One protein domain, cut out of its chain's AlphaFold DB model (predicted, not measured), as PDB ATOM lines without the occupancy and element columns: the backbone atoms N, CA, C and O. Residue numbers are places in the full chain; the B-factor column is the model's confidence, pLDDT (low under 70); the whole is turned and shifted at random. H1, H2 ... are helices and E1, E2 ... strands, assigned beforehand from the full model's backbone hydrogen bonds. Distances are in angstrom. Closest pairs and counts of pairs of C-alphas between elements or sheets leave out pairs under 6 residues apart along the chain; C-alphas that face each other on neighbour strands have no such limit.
ATOM      1  N   GLY A 100     160.912 186.739 184.812       80.94
ATOM      2  CA  GLY A 100     161.095 185.396 184.284       80.94
ATOM      3  C   GLY A 100     159.756 184.677 184.096       80.94
ATOM      4  O   GLY A 100     158.790 184.915 184.822       80.94
ATOM      5  N   ALA A 101     159.708 183.706 183.179       82.81
ATOM      6  CA  ALA A 101     158.520 182.870 182.986       82.81
ATOM      7  C   ALA A 101     158.075 182.160 184.279       82.81
ATOM      8  O   ALA A 101     156.895 181.875 184.443       82.81
ATOM      9  N   ASP A 102     158.977 181.908 185.230       85.06
ATOM     10  CA  ASP A 102     158.676 181.249 186.508       85.06
ATOM     11  C   ASP A 102     158.413 182.204 187.678       85.06
ATOM     12  O   ASP A 102     158.064 181.758 188.773       85.06
ATOM     13  N   GLU A 103     158.512 183.512 187.450       87.19
ATOM     14  CA  GLU A 103     158.305 184.525 188.478       87.19
ATOM     15  C   GLU A 103     156.832 184.931 188.577       87.19
ATOM     16  O   GLU A 103     156.114 185.052 187.585       87.19
ATOM     17  N   TRP A 104     156.354 185.116 189.805       88.88
ATOM     18  CA  TRP A 104     154.957 185.436 190.084       88.88
ATOM     19  C   TRP A 104     154.861 186.753 190.830       88.88
ATOM     20  O   TRP A 104     155.453 186.907 191.898       88.88
ATOM     21  N   ILE A 105     154.035 187.663 190.325       88.44
ATOM     22  CA  ILE A 105     153.764 188.933 190.995       88.44
ATOM     23  C   ILE A 105     152.492 188.814 191.817       88.44
ATOM     24  O   ILE A 105     151.487 188.274 191.354       88.44
ATOM     25  N   THR A 106     152.518 189.366 193.029       88.50
ATOM     26  CA  THR A 106     151.299 189.617 193.801       88.50
ATOM     27  C   THR A 106     150.737 190.985 193.430       88.50
ATOM     28  O   THR A 106     151.419 192.000 193.515       88.50
ATOM     29  N   THR A 107     149.478 190.999 193.025       84.62
ATOM     30  CA  THR A 107     148.734 192.179 192.577       84.62
ATOM     31  C   THR A 107     147.670 192.548 193.611       84.62
ATOM     32  O   THR A 107     147.490 191.857 194.617       84.62
ATOM     33  N   ARG A 108     146.962 193.655 193.384       84.69
ATOM     34  CA  ARG A 108     145.807 194.065 194.191       84.69
ATOM     35  C   ARG A 108     144.537 193.964 193.358       84.69
ATOM     36  O   ARG A 108     144.575 194.143 192.144       84.69
ATOM     37  N   ALA A 109     143.419 193.691 194.019       83.44
ATOM     38  CA  ALA A 109     142.120 193.649 193.370       83.44
ATOM     39  C   ALA A 109     141.762 195.029 192.795       83.44
ATOM     40  O   ALA A 109     141.777 196.025 193.516       83.44
ATOM     41  N   LEU A 110     141.428 195.091 191.503       79.75
ATOM     42  CA  LEU A 110     141.111 196.351 190.819       79.75
ATOM     43  C   LEU A 110     139.854 197.035 191.388       79.75
ATOM     44  O   LEU A 110     139.763 198.258 191.427       79.75
ATOM     45  N   ASN A 111     138.893 196.255 191.884       82.81
ATOM     46  CA  ASN A 111     137.691 196.782 192.532       82.81
ATOM     47  C   ASN A 111     137.974 197.486 193.874       82.81
ATOM     48  O   ASN A 111     137.112 198.207 194.358       82.81
ATOM     49  N   ALA A 112     139.170 197.331 194.456       83.88
ATOM     50  CA  ALA A 112     139.575 198.039 195.674       83.88
ATOM     51  C   ALA A 112     140.090 199.459 195.414       83.88
ATOM     52  O   ALA A 112     140.301 200.214 196.360       83.88
ATOM     53  N   THR A 113     140.324 199.821 194.151       80.19
ATOM     54  CA  THR A 113     140.913 201.111 193.770       80.19
ATOM     55  C   THR A 113     139.936 202.027 193.033       80.19
ATOM     56  O   THR A 113     140.339 203.096 192.589       80.19
ATOM     57  N   ILE A 114     138.678 201.613 192.859       81.50
ATOM     58  CA  ILE A 114     137.666 202.329 192.072       81.50
ATOM     59  C   ILE A 114     136.455 202.605 192.965       81.50
ATOM     60  O   ILE A 114     135.959 201.694 193.619       81.50
ATOM     61  N   ASP A 115     135.950 203.843 192.952       82.88
ATOM     62  CA  ASP A 115     134.840 204.277 193.817       82.88
ATOM     63  C   ASP A 115     133.517 203.533 193.542       82.88
ATOM     64  O   ASP A 115     132.709 203.344 194.447       82.88
ATOM     65  N   ASN A 116     133.282 203.112 192.293       84.12
ATOM     66  CA  ASN A 116     132.101 202.345 191.885       84.12
ATOM     67  C   ASN A 116     132.490 201.195 190.928       84.12
ATOM     68  O   ASN A 116     132.444 201.361 189.701       84.12
ATOM     69  N   PRO A 117     132.910 200.033 191.465       82.19
ATOM     70  CA  PRO A 117     133.384 198.909 190.658       82.19
ATOM     71  C   PRO A 117     132.276 198.291 189.795       82.19
ATOM     72  O   PRO A 117     132.520 197.914 188.648       82.19
ATOM     73  N   GLU A 118     131.044 198.261 190.298       85.06
ATOM     74  CA  GLU A 118     129.894 197.628 189.643       85.06
ATOM     75  C   GLU A 118     129.514 198.350 188.347       85.06
ATOM     76  O   GLU A 118     129.246 197.712 187.328       85.06
ATOM     77  N   ALA A 119     129.584 199.687 188.342       85.31
ATOM     78  CA  ALA A 119     129.387 200.492 187.135       85.31
ATOM     79  C   ALA A 119     130.431 200.199 186.040       85.31
ATOM     80  O   ALA A 119     130.169 200.430 184.862       85.31
ATOM     81  N   SER A 120     131.594 199.664 186.424       78.38
ATOM     82  CA  SER A 120     132.667 199.243 185.514       78.38
ATOM     83  C   SER A 120     132.601 197.748 185.165       78.38
ATOM     84  O   SER A 120     133.517 197.225 184.534       78.38
ATOM     85  N   GLY A 121     131.540 197.045 185.579       81.12
ATOM     86  CA  GLY A 121     131.375 195.606 185.363       81.12
ATOM     87  C   GLY A 121     132.261 194.731 186.255       81.12
ATOM     88  O   GLY A 121     132.430 193.547 185.963       81.12
ATOM     89  N   LEU A 122     132.836 195.294 187.323       85.00
ATOM     90  CA  LEU A 122     133.622 194.556 188.307       85.00
ATOM     91  C   LEU A 122     132.729 194.089 189.468       85.00
ATOM     92  O   LEU A 122     131.795 194.798 189.846       85.00
ATOM     93  N   PRO A 123     133.014 192.917 190.059       87.50
ATOM     94  CA  PRO A 123     132.279 192.437 191.223       87.50
ATOM     95  C   PRO A 123     132.522 193.338 192.452       87.50
ATOM     96  O   PRO A 123     133.601 193.946 192.558       87.50
ATOM     97  N   PRO A 124     131.567 193.410 193.400       86.31
ATOM     98  CA  PRO A 124     131.751 194.147 194.649       86.31
ATOM     99  C   PRO A 124     132.886 193.549 195.497       86.31
ATOM    100  O   PRO A 124     133.354 192.435 195.257       86.31
ATOM    101  N   LEU A 125     133.377 194.311 196.477       83.50
ATOM    102  CA  LEU A 125     134.538 193.917 197.291       83.50
ATOM    103  C   LEU A 125     134.294 192.688 198.170       83.50
ATOM    104  O   LEU A 125     135.236 191.969 198.492       83.50
ATOM    105  N   ASP A 126     133.047 192.462 198.557       86.19
ATOM    106  CA  ASP A 126     132.581 191.334 199.356       86.19
ATOM    107  C   ASP A 126     131.986 190.203 198.503       86.19
ATOM    108  O   ASP A 126     131.398 189.268 199.050       86.19
ATOM    109  N   ALA A 127     132.152 190.261 197.175       86.56
ATOM    110  CA  ALA A 127     131.712 189.203 196.279       86.56
ATOM    111  C   ALA A 127     132.377 187.864 196.617       86.56
ATOM    112  O   ALA A 127     133.569 187.780 196.931       86.56
ATOM    113  N   ASP A 128     131.598 186.797 196.484       91.81
ATOM    114  CA  ASP A 128     132.078 185.440 196.696       91.81
ATOM    115  C   ASP A 128     133.140 185.045 195.640       91.81
ATOM    116  O   ASP A 128     133.034 185.452 194.472       91.81
ATOM    117  N   PRO A 129     134.169 184.245 195.996       90.88
ATOM    118  CA  PRO A 129     135.215 183.837 195.060       90.88
ATOM    119  C   PRO A 129     134.706 183.181 193.768       90.88
ATOM    120  O   PRO A 129     135.327 183.340 192.714       90.88
ATOM    121  N   GLU A 130     133.588 182.458 193.796       92.88
ATOM    122  CA  GLU A 130     132.995 181.846 192.607       92.88
ATOM    123  C   GLU A 130     132.471 182.917 191.649       92.88
ATOM    124  O   GLU A 130     132.665 182.817 190.433       92.88
ATOM    125  N   GLU A 131     131.832 183.956 192.186       91.69
ATOM    126  CA  GLU A 131     131.325 185.077 191.402       91.69
ATOM    127  C   GLU A 131     132.470 185.876 190.785       91.69
ATOM    128  O   GLU A 131     132.457 186.133 189.576       91.69
ATOM    129  N   VAL A 132     133.491 186.194 191.583       91.56
ATOM    130  CA  VAL A 132     134.692 186.897 191.119       91.56
ATOM    131  C   VAL A 132     135.351 186.130 189.975       91.56
ATOM    132  O   VAL A 132     135.658 186.703 188.926       91.56
ATOM    133  N   TYR A 133     135.530 184.818 190.140       93.06
ATOM    134  CA  TYR A 133     136.138 183.979 189.113       93.06
ATOM    135  C   TYR A 133     135.283 183.911 187.843       93.06
ATOM    136  O   TYR A 133     135.817 183.984 186.737       93.06
ATOM    137  N   ARG A 134     133.957 183.806 187.983       93.00
ATOM    138  CA  ARG A 134     133.025 183.774 186.849       93.00
ATOM    139  C   ARG A 134     133.116 185.052 186.019       93.00
ATOM    140  O   ARG A 134     133.289 184.962 184.807       93.00
ATOM    141  N   VAL A 135     133.028 186.221 186.658       91.00
ATOM    142  CA  VAL A 135     133.119 187.523 185.972       91.00
ATOM    143  C   VAL A 135     134.476 187.669 185.286       91.00
ATOM    144  O   VAL A 135     134.542 188.000 184.102       91.00
ATOM    145  N   ALA A 136     135.560 187.342 185.989       91.44
ATOM    146  CA  ALA A 136     136.902 187.389 185.424       91.44
ATOM    147  C   ALA A 136     137.079 186.431 184.232       91.44
ATOM    148  O   ALA A 136     137.738 186.797 183.262       91.44
ATOM    149  N   SER A 137     136.483 185.232 184.260       93.06
ATOM    150  CA  SER A 137     136.548 184.288 183.132       93.06
ATOM    151  C   SER A 137     135.867 184.854 181.893       93.06
ATOM    152  O   SER A 137     136.418 184.758 180.801       93.06
ATOM    153  N   THR A 138     134.715 185.511 182.054       91.00
ATOM    154  CA  THR A 138     134.032 186.186 180.942       91.00
ATOM    155  C   THR A 138     134.899 187.297 180.338       91.00
ATOM    156  O   THR A 138     134.998 187.408 179.117       91.00
ATOM    157  N   LEU A 139     135.579 188.093 181.169       89.25
ATOM    158  CA  LEU A 139     136.505 189.129 180.692       89.25
ATOM    159  C   LEU A 139     137.749 188.534 180.013       89.25
ATOM    160  O   LEU A 139     138.211 189.066 179.004       89.25
ATOM    161  N   SER A 140     138.261 187.411 180.525       91.38
ATOM    162  CA  SER A 140     139.359 186.652 179.912       91.38
ATOM    163  C   SER A 140     138.992 186.168 178.520       91.38
ATOM    164  O   SER A 140     139.746 186.392 177.584       91.38
ATOM    165  N   GLU A 141     137.821 185.552 178.364       91.44
ATOM    166  CA  GLU A 141     137.334 185.053 177.073       91.44
ATOM    167  C   GLU A 141     137.207 186.183 176.046       91.44
ATOM    168  O   GLU A 141     137.630 186.037 174.898       91.44
ATOM    169  N   LEU A 142     136.704 187.346 176.470       88.94
ATOM    170  CA  LEU A 142     136.675 188.535 175.622       88.94
ATOM    171  C   LEU A 142     138.094 188.970 175.223       88.94
ATOM    172  O   LEU A 142     138.346 189.244 174.052       88.94
ATOM    173  N   ARG A 143     139.043 188.991 176.164       87.00
ATOM    174  CA  ARG A 143     140.441 189.363 175.895       87.00
ATOM    175  C   ARG A 143     141.176 188.341 175.026       87.00
ATOM    176  O   ARG A 143     142.072 188.700 174.268       87.00
ATOM    177  N   GLU A 144     140.819 187.067 175.107       89.38
ATOM    178  CA  GLU A 144     141.359 186.010 174.248       89.38
ATOM    179  C   GLU A 144     140.984 186.234 172.775       89.38
ATOM    180  O   GLU A 144     141.752 185.858 171.893       89.38
ATOM    181  N   SER A 145     139.874 186.932 172.501       87.56
ATOM    182  CA  SER A 145     139.467 187.295 171.138       87.56
ATOM    183  C   SER A 145     140.256 188.460 170.516       87.56
ATOM    184  O   SER A 145     140.143 188.694 169.312       87.56
ATOM    185  N   ILE A 146     141.069 189.177 171.304       83.88
ATOM    186  CA  ILE A 146     141.829 190.353 170.862       83.88
ATOM    187  C   ILE A 146     143.336 190.047 170.972       83.88
ATOM    188  O   ILE A 146     143.826 189.774 172.073       83.88
ATOM    189  N   PRO A 147     144.102 190.080 169.865       76.25
ATOM    190  CA  PRO A 147     145.547 189.906 169.917       76.25
ATOM    191  C   PRO A 147     146.198 191.193 170.436       76.25
ATOM    192  O   PRO A 147     146.228 192.205 169.739       76.25
ATOM    193  N   ILE A 148     146.695 191.150 171.670       78.00
ATOM    194  CA  ILE A 148     147.462 192.225 172.303       78.00
ATOM    195  C   ILE A 148     148.826 191.636 172.674       78.00
ATOM    196  O   ILE A 148     148.902 190.554 173.258       78.00
ATOM    197  N   GLU A 149     149.903 192.310 172.278       78.38
ATOM    198  CA  GLU A 149     151.261 191.915 172.663       78.38
ATOM    199  C   GLU A 149     151.479 192.167 174.165       78.38
ATOM    200  O   GLU A 149     150.932 193.115 174.722       78.38
ATOM    201  N   GLY A 150     152.256 191.307 174.829       78.06
ATOM    202  CA  GLY A 150     152.544 191.443 176.266       78.06
ATOM    203  C   GLY A 150     151.454 190.921 177.211       78.06
ATOM    204  O   GLY A 150     151.472 191.228 178.401       78.06
ATOM    205  N   ASP A 151     150.497 190.132 176.716       85.94
ATOM    206  CA  ASP A 151     149.519 189.464 177.578       85.94
ATOM    207  C   ASP A 151     150.159 188.366 178.436       85.94
ATOM    208  O   ASP A 151     150.982 187.583 177.965       85.94
ATOM    209  N   GLY A 152     149.701 188.269 179.681       90.31
ATOM    210  CA  GLY A 152     150.072 187.218 180.616       90.31
ATOM    211  C   GLY A 152     148.851 186.490 181.166       90.31
ATOM    212  O   GLY A 152     147.745 186.525 180.613       90.31
ATOM    213  N   VAL A 153     149.055 185.830 182.297       92.94
ATOM    214  CA  VAL A 153     148.019 185.099 183.016       92.94
ATOM    215  C   VAL A 153     147.842 185.620 184.433       92.94
ATOM    216  O   VAL A 153     148.775 186.119 185.060       92.94
ATOM    217  N   TYR A 154     146.634 185.469 184.959       93.44
ATOM    218  CA  TYR A 154     146.229 186.013 186.243       93.44
ATOM    219  C   TYR A 154     145.232 185.099 186.959       93.44
ATOM    220  O   TYR A 154     144.364 184.474 186.344       93.44
ATOM    221  N   CYS A 155     145.341 185.040 188.286       94.44
ATOM    222  CA  CYS A 155     144.338 184.451 189.160       94.44
ATOM    223  C   CYS A 155     143.581 185.563 189.908       94.44
ATOM    224  O   CYS A 155     144.167 186.182 190.798       94.44
ATOM    225  N   PRO A 156     142.275 185.760 189.645       92.19
ATOM    226  CA  PRO A 156     141.485 186.823 190.269       92.19
ATOM    227  C   PRO A 156     141.178 186.590 191.748       92.19
ATOM    228  O   PRO A 156     140.753 187.516 192.421       92.19
ATOM    229  N   ILE A 157     141.397 185.371 192.252       93.06
ATOM    230  CA  ILE A 157     141.116 185.000 193.647       93.06
ATOM    231  C   ILE A 157     142.356 185.154 194.517       93.06
ATOM    232  O   ILE A 157     142.299 185.659 195.631       93.06
ATOM    233  N   CYS A 158     143.503 184.706 194.010       93.38
ATOM    234  CA  CYS A 158     144.764 184.793 194.737       93.38
ATOM    235  C   CYS A 158     145.544 186.075 194.438       93.38
ATOM    236  O   CYS A 158     146.605 186.272 195.032       93.38
ATOM    237  N   HIS A 159     145.055 186.882 193.494       92.00
ATOM    238  CA  HIS A 159     145.698 188.085 192.986       92.00
ATOM    239  C   HIS A 159     147.164 187.853 192.606       92.00
ATOM    240  O   HIS A 159     148.040 188.638 192.959       92.00
ATOM    241  N   VAL A 160     147.445 186.758 191.895       92.25
ATOM    242  CA  VAL A 160     148.789 186.461 191.375       92.25
ATOM    243  C   VAL A 160     148.795 186.474 189.861       92.25
ATOM    244  O   VAL A 160     147.853 185.974 189.245       92.25
ATOM    245  N   ALA A 161     149.853 187.022 189.279       91.56
ATOM    246  CA  ALA A 161     150.014 187.144 187.841       91.56
ATOM    247  C   ALA A 161     151.395 186.658 187.386       91.56
ATOM    248  O   ALA A 161     152.346 186.634 188.171       91.56
ATOM    249  N   ASN A 162     151.483 186.254 186.125       91.44
ATOM    250  CA  ASN A 162     152.699 185.777 185.478       91.44
ATOM    251  C   ASN A 162     152.669 186.196 183.999       91.44
ATOM    252  O   ASN A 162     151.595 186.264 183.402       91.44
ATOM    253  N   ILE A 163     153.824 186.508 183.416       89.62
ATOM    254  CA  ILE A 163     153.902 187.010 182.037       89.62
ATOM    255  C   ILE A 163     153.805 185.909 180.967       89.62
ATOM    256  O   ILE A 163     153.588 186.203 179.798       89.62
ATOM    257  N   ASP A 164     153.958 184.638 181.342       89.94
ATOM    258  CA  ASP A 164     153.941 183.511 180.415       89.94
ATOM    259  C   ASP A 164     152.504 183.118 180.049       89.94
ATOM    260  O   ASP A 164     151.823 182.373 180.762       89.94
ATOM    261  N   ILE A 165     152.050 183.589 178.886       90.00
ATOM    262  CA  ILE A 165     150.748 183.227 178.316       90.00
ATOM    263  C   ILE A 165     150.594 181.716 178.077       90.00
ATOM    264  O   ILE A 165     149.471 181.209 178.055       90.00
ATOM    265  N   GLY A 166     151.694 180.963 177.961       90.56
ATOM    266  CA  GLY A 166     151.682 179.503 177.855       90.56
ATOM    267  C   GLY A 166     151.052 178.810 179.068       90.56
ATOM    268  O   GLY A 166     150.608 177.668 178.966       90.56
ATOM    269  N   LYS A 167     150.933 179.513 180.200       92.94
ATOM    270  CA  LYS A 167     150.276 179.033 181.424       92.94
ATOM    271  C   LYS A 167     148.758 179.240 181.420       92.94
ATOM    272  O   LYS A 167     148.107 178.931 182.422       92.94
ATOM    273  N   LEU A 168     148.160 179.741 180.339       93.81
ATOM    274  CA  LEU A 168     146.714 179.964 180.256       93.81
ATOM    275  C   LEU A 168     145.942 178.658 180.520       93.81
ATOM    276  O   LEU A 168     146.292 177.598 180.010       93.81
ATOM    277  N   ARG A 169     144.897 178.728 181.355       94.44
ATOM    278  CA  ARG A 169     144.097 177.588 181.852       94.44
ATOM    279  C   ARG A 169     144.845 176.544 182.690       94.44
ATOM    280  O   ARG A 169     144.198 175.638 183.211       94.44
ATOM    281  N   SER A 170     146.155 176.673 182.893       96.06
ATOM    282  CA  SER A 170     146.877 175.843 183.862       96.06
ATOM    283  C   SER A 170     146.425 176.172 185.299       96.06
ATOM    284  O   SER A 170     145.881 177.257 185.537       96.06
ATOM    285  N   PRO A 171     146.570 175.246 186.262       96.88
ATOM    286  CA  PRO A 171     146.129 175.485 187.630       96.88
ATOM    287  C   PRO A 171     146.992 176.547 188.319       96.88
ATOM    288  O   PRO A 171     148.220 176.496 188.305       96.88
ATOM    289  N   CYS A 172     146.335 177.491 188.988       94.56
ATOM    290  CA  CYS A 172     146.975 178.484 189.835       94.56
ATOM    291  C   CYS A 172     147.771 177.787 190.952       94.56
ATOM    292  O   CYS A 172     147.204 176.948 191.658       94.56
ATOM    293  N   PRO A 173     149.029 178.184 191.210       94.00
ATOM    294  CA  PRO A 173     149.861 177.550 192.236       94.00
ATOM    295  C   PRO A 173     149.327 177.719 193.667       94.00
ATOM    296  O   PRO A 173     149.733 176.981 194.558       94.00
ATOM    297  N   LYS A 174     148.425 178.684 193.907       94.31
ATOM    298  CA  LYS A 174     147.861 178.963 195.238       94.31
ATOM    299  C   LYS A 174     146.502 178.301 195.485       94.31
ATOM    300  O   LYS A 174     146.293 177.760 196.563       94.31
ATOM    301  N   CYS A 175     145.577 178.348 194.522       94.69
ATOM    302  CA  CYS A 175     144.209 177.832 194.706       94.69
ATOM    303  C   CYS A 175     143.803 176.712 193.740       94.69
ATOM    304  O   CYS A 175     142.684 176.214 193.832       94.69
ATOM    305  N   GLY A 176     144.656 176.340 192.785       95.12
ATOM    306  CA  GLY A 176     144.378 175.289 191.803       95.12
ATOM    307  C   GLY A 176     143.369 175.650 190.705       95.12
ATOM    308  O   GLY A 176     143.203 174.868 189.773       95.12
ATOM    309  N   ARG A 177     142.710 176.817 190.760       94.25
ATOM    310  CA  ARG A 177     141.791 177.270 189.697       94.25
ATOM    311  C   ARG A 177     142.544 177.592 188.409       94.25
ATOM    312  O   ARG A 177     143.690 178.026 188.469       94.25
ATOM    313  N   GLY A 178     141.888 177.429 187.263       96.38
ATOM    314  CA  GLY A 178     142.474 177.760 185.966       96.38
ATOM    315  C   GLY A 178     142.896 179.229 185.884       96.38
ATOM    316  O   GLY A 178     142.182 180.126 186.325       96.38
ATOM    317  N   LEU A 179     144.074 179.483 185.333       95.94
ATOM    318  CA  LEU A 179     144.548 180.841 185.108       95.94
ATOM    319  C   LEU A 179     143.843 181.476 183.908       95.94
ATOM    320  O   LEU A 179     143.518 180.798 182.930       95.94
ATOM    321  N   LEU A 180     143.626 182.783 184.002       95.00
ATOM    322  CA  LEU A 180     142.875 183.583 183.041       95.00
ATOM    323  C   LEU A 180     143.801 184.570 182.333       95.00
ATOM    324  O   LEU A 180     144.773 185.032 182.927       95.00
ATOM    325  N   LYS A 181     143.505 184.904 181.078       92.31
ATOM    326  CA  LYS A 181     144.279 185.861 180.289       92.31
ATOM    327  C   LYS A 181     144.100 187.270 180.856       92.31
ATOM    328  O   LYS A 181     142.972 187.712 181.080       92.31
ATOM    329  N   PHE A 182     145.201 187.987 181.060       85.62
ATOM    330  CA  PHE A 182     145.202 189.349 181.596       85.62
ATOM    331  C   PHE A 182     146.284 190.208 180.936       85.62
ATOM    332  O   PHE A 182     147.294 189.689 180.468       85.62
ATOM    333  N   GLY A 183     146.042 191.517 180.875       75.25
ATOM    334  CA  GLY A 183     146.903 192.479 180.196       75.25
ATOM    335  C   GLY A 183     147.686 193.365 181.137       75.25
ATOM    336  O   GLY A 183     147.113 193.903 182.080       75.25
ATOM    337  N   TRP A 184     148.955 193.578 180.811       61.34
ATOM    338  CA  TRP A 184     149.825 194.570 181.432       61.34
ATOM    339  C   TRP A 184     149.917 195.782 180.497       61.34
ATOM    340  O   TRP A 184     150.848 195.890 179.709       61.34
TER     341      TRP A 184
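Overview. This is residues 100 to 184 of the 185 residues of an uncharacterized protein of Thalassoglobus polymorphus (UniProt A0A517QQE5). With little regular structure, the domain is a small antiparallel sheet, E2 - E1 - E3, with one helix, H1, over E3, and long loops around them. Residues 105 to 106 pair antiparallel with 160 to 161 of E2. Of 85 printed residues, 28 are in named elements, in order H1, E1, E2, E3; the class is mixed. It is compact, with radius of gyration of the C-alphas 12.4 A, spanning 34 by 28 by 20 A.

Arrangement. Inner strand E1, residues 151 to 155, is antiparallel to E3, residues 180 to 183; N 154 and O 180 are within hydrogen-bond range, 2.8 A. E1 and E2, residues 160 to 162, form a hairpin, with N 155 and O 160 at 2.8 A. H1, residues 129 to 144, is on the sheet at a height of 8.2 A, and touches E3; their closest C-alphas, Ser 140 and Lys 181, are 5.0 A apart. On the local plane it runs slantwise to E3, only just, at 59 degrees. In H1 every O i to N i+4 pair is within hydrogen-bond range.

Along the chain. H1 runs 21.8 A from C-alpha 129 at (135.215, 183.837, 195.060). E1 spans 13.6 A, E2 7.1 A and E3 10.2 A, ending at C-alpha 183 (146.903, 192.479, 180.196).

Size, cuts and confidence. The farthest C-alphas, Gly 100 and Ala 119, are 35.2 A apart. The printed part has no cut. E2 to E3 is a long link. Residue 184 is under pLDDT 70.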